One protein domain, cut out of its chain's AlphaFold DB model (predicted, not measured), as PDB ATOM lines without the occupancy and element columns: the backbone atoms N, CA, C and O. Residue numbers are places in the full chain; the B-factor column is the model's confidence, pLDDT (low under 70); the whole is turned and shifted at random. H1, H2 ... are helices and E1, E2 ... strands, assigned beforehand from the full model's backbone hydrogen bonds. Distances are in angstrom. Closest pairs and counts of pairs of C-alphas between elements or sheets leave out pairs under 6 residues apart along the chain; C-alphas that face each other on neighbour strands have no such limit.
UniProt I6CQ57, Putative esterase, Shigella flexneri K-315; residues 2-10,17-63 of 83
ATOM      1  N   LEU A   2     163.128 223.872 148.798       87.81
ATOM      2  CA  LEU A   2     164.030 223.534 149.917       87.81
ATOM      3  C   LEU A   2     163.899 222.077 150.379       87.81
ATOM      4  O   LEU A   2     164.911 221.395 150.464       87.81
ATOM      5  N   ASN A   3     162.671 221.581 150.567       90.50
ATOM      6  CA  ASN A   3     162.445 220.176 150.931       90.50
ATOM      7  C   ASN A   3     163.058 219.220 149.904       90.50
ATOM      8  O   ASN A   3     163.761 218.300 150.279       90.50
ATOM      9  N   PHE A   4     162.900 219.504 148.608       91.06
ATOM     10  CA  PHE A   4     163.494 218.685 147.553       91.06
ATOM     11  C   PHE A   4     165.025 218.625 147.664       91.06
ATOM     12  O   PHE A   4     165.591 217.541 147.601       91.06
ATOM     13  N   ILE A   5     165.693 219.763 147.886       89.50
ATOM     14  CA  ILE A   5     167.156 219.819 148.072       89.50
ATOM     15  C   ILE A   5     167.586 219.095 149.354       89.50
ATOM     16  O   ILE A   5     168.676 218.543 149.412       89.50
ATOM     17  N   GLN A   6     166.766 219.117 150.403       88.44
ATOM     18  CA  GLN A   6     167.082 218.466 151.677       88.44
ATOM     19  C   GLN A   6     166.833 216.953 151.646       88.44
ATOM     20  O   GLN A   6     167.534 216.207 152.320       88.44
ATOM     21  N   GLU A   7     165.844 216.506 150.873       93.31
ATOM     22  CA  GLU A   7     165.435 215.102 150.754       93.31
ATOM     23  C   GLU A   7     166.236 214.339 149.693       93.31
ATOM     24  O   GLU A   7     166.265 213.111 149.712       93.31
ATOM     25  N   ASN A   8     166.891 215.051 148.773       92.19
ATOM     26  CA  ASN A   8     167.655 214.456 147.685       92.19
ATOM     27  C   ASN A   8     169.126 214.845 147.800       92.19
ATOM     28  O   ASN A   8     169.467 216.021 147.915       92.19
ATOM     29  N   ASN A   9     170.004 213.849 147.723       89.06
ATOM     30  CA  ASN A   9     171.438 214.095 147.705       89.06
ATOM     31  C   ASN A   9     171.866 214.569 146.318       89.06
ATOM     32  O   ASN A   9     171.553 213.931 145.310       89.06
ATOM     33  N   ILE A  10     172.626 215.660 146.276       91.50
ATOM     34  CA  ILE A  10     173.310 216.089 145.056       91.50
ATOM     35  C   ILE A  10     174.562 215.221 144.909       91.50
ATOM     36  O   ILE A  10     175.449 215.250 145.761       91.50
ATOM     37  N   TYR A  17     177.047 230.044 143.031       97.56
ATOM     38  CA  TYR A  17     177.114 231.447 143.439       97.56
ATOM     39  C   TYR A  17     175.707 231.927 143.799       97.56
ATOM     40  O   TYR A  17     174.762 231.681 143.044       97.56
ATOM     41  N   LEU A  18     175.557 232.591 144.942       97.00
ATOM     42  CA  LEU A  18     174.289 233.148 145.403       97.00
ATOM     43  C   LEU A  18     174.512 234.553 145.957       97.00
ATOM     44  O   LEU A  18     175.268 234.727 146.908       97.00
ATOM     45  N   ASP A  19     173.809 235.547 145.428       95.94
ATOM     46  CA  ASP A  19     173.911 236.917 145.916       95.94
ATOM     47  C   ASP A  19     172.549 237.603 146.060       95.94
ATOM     48  O   ASP A  19     171.618 237.350 145.297       95.94
ATOM     49  N   VAL A  20     172.427 238.474 147.065       95.81
ATOM     50  CA  VAL A  20     171.199 239.230 147.367       95.81
ATOM     51  C   VAL A  20     171.551 240.656 147.788       95.81
ATOM     52  O   VAL A  20     172.547 240.866 148.478       95.81
ATOM     53  N   GLY A  21     170.755 241.646 147.375       95.31
ATOM     54  CA  GLY A  21     170.869 243.022 147.863       95.31
ATOM     55  C   GLY A  21     170.162 243.225 149.210       95.31
ATOM     56  O   GLY A  21     169.151 242.596 149.499       95.31
ATOM     57  N   THR A  22     170.638 244.126 150.071       94.38
ATOM     58  CA  THR A  22     169.944 244.391 151.352       94.38
ATOM     59  C   THR A  22     168.689 245.256 151.198       94.38
ATOM     60  O   THR A  22     167.970 245.452 152.172       94.38
ATOM     61  N   GLN A  23     168.448 245.824 150.014       92.94
ATOM     62  CA  GLN A  23     167.282 246.656 149.710       92.94
ATOM     63  C   GLN A  23     166.506 246.097 148.511       92.94
ATOM     64  O   GLN A  23     166.038 246.861 147.672       92.94
ATOM     65  N   GLU A  24     166.379 244.769 148.389       89.75
ATOM     66  CA  GLU A  24     165.566 244.162 147.324       89.75
ATOM     67  C   GLU A  24     164.159 244.774 147.290       89.75
ATOM     68  O   GLU A  24     163.509 244.984 148.312       89.75
ATOM     69  N   THR A  25     163.658 245.040 146.090       85.38
ATOM     70  CA  THR A  25     162.388 245.743 145.875       85.38
ATOM     71  C   THR A  25     161.448 244.919 145.010       85.38
ATOM     72  O   THR A  25     161.874 244.329 144.024       85.38
ATOM     73  N   SER A  26     160.146 244.961 145.295       79.75
ATOM     74  CA  SER A  26     159.115 244.466 144.374       79.75
ATOM     75  C   SER A  26     157.837 245.260 144.527       79.75
ATOM     76  O   SER A  26     157.076 245.053 145.478       79.75
ATOM     77  N   GLY A  27     157.556 246.104 143.536       77.62
ATOM     78  CA  GLY A  27     156.302 246.846 143.463       77.62
ATOM     79  C   GLY A  27     155.958 247.519 144.796       77.62
ATOM     80  O   GLY A  27     156.748 248.304 145.306       77.62
ATOM     81  N   MET A  28     154.789 247.186 145.357       75.50
ATOM     82  CA  MET A  28     154.257 247.785 146.593       75.50
ATOM     83  C   MET A  28     154.506 246.968 147.875       75.50
ATOM     84  O   MET A  28     153.862 247.229 148.888       75.50
ATOM     85  N   ARG A  29     155.376 245.949 147.864       77.62
ATOM     86  CA  ARG A  29     155.622 245.119 149.056       77.62
ATOM     87  C   ARG A  29     156.775 245.676 149.892       77.62
ATOM     88  O   ARG A  29     157.906 245.718 149.420       77.62
ATOM     89  N   GLU A  30     156.493 246.055 151.135       76.31
ATOM     90  CA  GLU A  30     157.488 246.619 152.062       76.31
ATOM     91  C   GLU A  30     158.383 245.552 152.722       76.31
ATOM     92  O   GLU A  30     159.530 245.828 153.054       76.31
ATOM     93  N   ASP A  31     157.902 244.313 152.866       82.25
ATOM     94  CA  ASP A  31     158.627 243.182 153.472       82.25
ATOM     95  C   ASP A  31     159.551 242.443 152.489       82.25
ATOM     96  O   ASP A  31     160.137 241.407 152.810       82.25
ATOM     97  N   PHE A  32     159.682 242.958 151.266       82.19
ATOM     98  CA  PHE A  32     160.354 242.259 150.181       82.19
ATOM     99  C   PHE A  32     161.848 241.969 150.413       82.19
ATOM    100  O   PHE A  32     162.255 240.844 150.099       82.19
ATOM    101  N   PRO A  33     162.653 242.884 151.002       87.06
ATOM    102  CA  PRO A  33     164.039 242.580 151.350       87.06
ATOM    103  C   PRO A  33     164.163 241.342 152.237       87.06
ATOM    104  O   PRO A  33     164.918 240.423 151.928       87.06
ATOM    105  N   GLU A  34     163.362 241.272 153.301       90.88
ATOM    106  CA  GLU A  34     163.430 240.189 154.284       90.88
ATOM    107  C   GLU A  34     163.057 238.836 153.668       90.88
ATOM    108  O   GLU A  34     163.673 237.809 153.959       90.88
ATOM    109  N   VAL A  35     162.073 238.812 152.764       89.25
ATOM    110  CA  VAL A  35     161.679 237.582 152.061       89.25
ATOM    111  C   VAL A  35     162.828 237.040 151.205       89.25
ATOM    112  O   VAL A  35     163.084 235.834 151.228       89.25
ATOM    113  N   TYR A  36     163.536 237.906 150.477       90.31
ATOM    114  CA  TYR A  36     164.660 237.497 149.629       90.31
ATOM    115  C   TYR A  36     165.876 237.074 150.449       90.31
ATOM    116  O   TYR A  36     166.432 236.003 150.202       90.31
ATOM    117  N   ILE A  37     166.244 237.870 151.453       93.75
ATOM    118  CA  ILE A  37     167.386 237.593 152.328       93.75
ATOM    119  C   ILE A  37     167.150 236.284 153.085       93.75
ATOM    120  O   ILE A  37     167.934 235.345 152.950       93.75
ATOM    121  N   SER A  38     166.022 236.154 153.788       94.25
ATOM    122  CA  SER A  38     165.722 234.938 154.553       94.25
ATOM    123  C   SER A  38     165.570 233.702 153.657       94.25
ATOM    124  O   SER A  38     165.920 232.588 154.060       94.25
ATOM    125  N   GLY A  39     165.058 233.866 152.433       93.81
ATOM    126  CA  GLY A  39     164.977 232.801 151.436       93.81
ATOM    127  C   GLY A  39     166.358 232.321 150.987       93.81
ATOM    128  O   GLY A  39     166.623 231.114 150.998       93.81
ATOM    129  N   ALA A  40     167.247 233.256 150.646       95.00
ATOM    130  CA  ALA A  40     168.615 232.964 150.234       95.00
ATOM    131  C   ALA A  40     169.440 232.347 151.366       95.00
ATOM    132  O   ALA A  40     170.143 231.363 151.143       95.00
ATOM    133  N   GLU A  41     169.291 232.829 152.598       95.62
ATOM    134  CA  GLU A  41     169.957 232.251 153.767       95.62
ATOM    135  C   GLU A  41     169.506 230.810 154.030       95.62
ATOM    136  O   GLU A  41     170.340 229.919 154.208       95.62
ATOM    137  N   LYS A  42     168.194 230.535 153.986       96.19
ATOM    138  CA  LYS A  42     167.658 229.168 154.139       96.19
ATOM    139  C   LYS A  42     168.156 228.235 153.037       96.19
ATOM    140  O   LYS A  42     168.452 227.065 153.308       96.19
ATOM    141  N   LEU A  43     168.252 228.735 151.805       95.75
ATOM    142  CA  LEU A  43     168.810 227.986 150.682       95.75
ATOM    143  C   LEU A  43     170.298 227.706 150.894       95.75
ATOM    144  O   LEU A  43     170.712 226.553 150.790       95.75
ATOM    145  N   CYS A  44     171.074 228.720 151.275       96.38
ATOM    146  CA  CYS A  44     172.498 228.610 151.560       96.38
ATOM    147  C   CYS A  44     172.777 227.571 152.651       96.38
ATOM    148  O   CYS A  44     173.575 226.656 152.454       96.38
ATOM    149  N   VAL A  45     172.041 227.625 153.766       95.81
ATOM    150  CA  VAL A  45     172.127 226.626 154.843       95.81
ATOM    151  C   VAL A  45     171.783 225.220 154.348       95.81
ATOM    152  O   VAL A  45     172.406 224.254 154.784       95.81
ATOM    153  N   SER A  46     170.797 225.080 153.461       95.31
ATOM    154  CA  SER A  46     170.397 223.769 152.935       95.31
ATOM    155  C   SER A  46     171.442 223.197 151.976       95.31
ATOM    156  O   SER A  46     171.757 222.014 152.063       95.31
ATOM    157  N   LEU A  47     172.023 224.034 151.116       95.69
ATOM    158  CA  LEU A  47     173.066 223.641 150.169       95.69
ATOM    159  C   LEU A  47     174.392 223.326 150.870       95.69
ATOM    160  O   LEU A  47     175.012 222.326 150.541       95.69
ATOM    161  N   ARG A  48     174.782 224.078 151.910       95.19
ATOM    162  CA  ARG A  48     175.995 223.798 152.712       95.19
ATOM    163  C   ARG A  48     175.983 222.441 153.420       95.19
ATOM    164  O   ARG A  48     177.029 221.974 153.855       95.19
ATOM    165  N   LYS A  49     174.811 221.824 153.587       94.69
ATOM    166  CA  LYS A  49     174.681 220.478 154.167       94.69
ATOM    167  C   LYS A  49     174.938 219.367 153.146       94.69
ATOM    168  O   LYS A  49     175.120 218.222 153.549       94.69
ATOM    169  N   GLN A  50     174.933 219.685 151.854       94.75
ATOM    170  CA  GLN A  50     175.192 218.727 150.787       94.75
ATOM    171  C   GLN A  50     176.701 218.544 150.627       94.75
ATOM    172  O   GLN A  50     177.438 219.512 150.471       94.75
ATOM    173  N   ARG A  51     177.169 217.292 150.664       94.50
ATOM    174  CA  ARG A  51     178.606 216.971 150.660       94.50
ATOM    175  C   ARG A  51     179.330 217.467 149.404       94.50
ATOM    176  O   ARG A  51     180.472 217.896 149.511       94.50
ATOM    177  N   ASN A  52     178.666 217.394 148.254       96.25
ATOM    178  CA  ASN A  52     179.259 217.691 146.948       96.25
ATOM    179  C   ASN A  52     178.898 219.102 146.462       96.25
ATOM    180  O   ASN A  52     178.993 219.400 145.278       96.25
ATOM    181  N   VAL A  53     178.446 219.980 147.363       97.06
ATOM    182  CA  VAL A  53     178.071 221.349 147.010       97.06
ATOM    183  C   VAL A  53     179.011 222.335 147.679       97.06
ATOM    184  O   VAL A  53     179.096 222.406 148.904       97.06
ATOM    185  N   THR A  54     179.657 223.160 146.863       96.69
ATOM    186  CA  THR A  54     180.328 224.378 147.318       96.69
ATOM    187  C   THR A  54     179.419 225.557 147.017       96.69
ATOM    188  O   THR A  54     178.985 225.731 145.883       96.69
ATOM    189  N   ILE A  55     179.111 226.370 148.024       96.56
ATOM    190  CA  ILE A  55     178.298 227.573 147.845       96.56
ATOM    191  C   ILE A  55     179.023 228.805 148.364       96.56
ATOM    192  O   ILE A  55     179.426 228.858 149.529       96.56
ATOM    193  N   ASP A  56     179.116 229.803 147.494       96.81
ATOM    194  CA  ASP A  56     179.588 231.139 147.814       96.81
ATOM    195  C   ASP A  56     178.391 232.096 147.890       96.81
ATOM    196  O   ASP A  56     177.646 232.256 146.921       96.81
ATOM    197  N   TYR A  57     178.163 232.665 149.076       97.06
ATOM    198  CA  TYR A  57     176.991 233.488 149.375       97.06
ATOM    199  C   TYR A  57     177.399 234.914 149.731       97.06
ATOM    200  O   TYR A  57     178.167 235.113 150.674       97.06
ATOM    201  N   HIS A  58     176.813 235.889 149.034       96.69
ATOM    202  CA  HIS A  58     177.109 237.311 149.184       96.69
ATOM    203  C   HIS A  58     175.858 238.128 149.508       96.69
ATOM    204  O   HIS A  58     174.825 238.007 148.851       96.69
ATOM    205  N   LEU A  59     175.977 239.024 150.485       96.00
ATOM    206  CA  LEU A  59     174.940 239.998 150.817       96.00
ATOM    207  C   LEU A  59     175.458 241.411 150.527       96.00
ATOM    208  O   LEU A  59     176.441 241.857 151.120       96.00
ATOM    209  N   TRP A  60     174.797 242.117 149.612       95.38
ATOM    210  CA  TRP A  60     175.259 243.386 149.056       95.38
ATOM    211  C   TRP A  60     174.493 244.576 149.628       95.38
ATOM    212  O   TRP A  60     173.310 244.781 149.358       95.38
ATOM    213  N   GLY A  61     175.187 245.384 150.428       94.19
ATOM    214  CA  GLY A  61     174.604 246.536 151.110       94.19
ATOM    215  C   GLY A  61     174.091 247.612 150.151       94.19
ATOM    216  O   GLY A  61     174.853 248.150 149.351       94.19
ATOM    217  N   GLY A  62     172.812 247.965 150.284       90.75
ATOM    218  CA  GLY A  62     172.169 249.075 149.574       90.75
ATOM    219  C   GLY A  62     171.662 248.756 148.168       90.75
ATOM    220  O   GLY A  62     170.977 249.586 147.577       90.75
ATOM    221  N   ASP A  63     171.964 247.570 147.650       92.19
ATOM    222  CA  ASP A  63     171.560 247.171 146.307       92.19
ATOM    223  C   ASP A  63     170.074 246.751 146.286       92.19
ATOM    224  O   ASP A  63     169.584 246.084 147.203       92.19
TER     225      ASP A  63
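This is residues 2 to 10 and 17 to 63 of the 83 residues of the protein "Putative esterase" of Shigella flexneri K-315 (UniProt I6CQ57). One long helix, H2, packs lengthwise on a narrow ribbon of two parallel strands, E1 and E2, while the short helix H1 sits beside the last part of H2, at residues 42 to 47. The turn of residues 26 to 31, before H2, sticks out free at the other end of this thin, elongated body. The printed part has 56 residues, with two named helices and two named strands in the order H1, E1, H2, E2; the sheet has the order E1, E2, both strands parallel, and the class is mixed, helices and strands. The whole is loose, with a radius of gyration of the C-alphas of 12.9 A, and spans 38 by 20 by 12 A.

H1, residues 2 to 7, and H2, residues 32 to 47, touch, and H2 does so with residues 42 to 47 alone. The closest C-alphas are those of Gln 6 and Ser 46, 6.4 A apart. The two helices run the same way at a shallow tilt of 12 degrees. E1, residues 17 to 21, and E2, residues 53 to 60, are parallel neighbours, with 19 degrees between their directions. N 18 and O 56, 2.9 A apart, and N 60 and O 20, 2.8 A apart, are within hydrogen-bond range. E1, H2 and E2 form a strand-helix-strand unit, two parallel neighbour strands with a helix between them along the chain, and its crossover is right-handed. The closest C-alphas of E1 and H2 are those of Val 20 and Ile 37, 6.5 A apart. Those of H2 and E2 are Leu 47 and Val 53, 6.3 A apart. H1 and E2 are apart. In H1 and H2 every O i to N i+4 pair is within hydrogen-bond range.

H1 begins at C-alpha 2 (164.030, 223.534, 149.917) and runs from Leu 2 to Glu 7. E1 runs from Tyr 17 to Gly 21, 13.9 A from first to last C-alpha. H2 begins at C-alpha 32 (160.354, 242.259, 150.181) and is 22.5 A long from Phe 32 to Leu 47. E2 is 22.3 A long from Val 53 to Trp 60, and ends at C-alpha 60 (175.259, 243.386, 149.056).

The two C-alphas farthest apart are those of Met 28 and Arg 51, at 39.5 A. Residues 11 to 16 are not printed, and the link from H1 to E1 runs across this cut, with C-alphas 10 and 17 at 15.9 A. The link from E1 to H2 is short, with 10 residues, and that from H2 to E2 is tight, with 5. The mean pLDDT of the printed part is 91.8, and no printed residue is under 70.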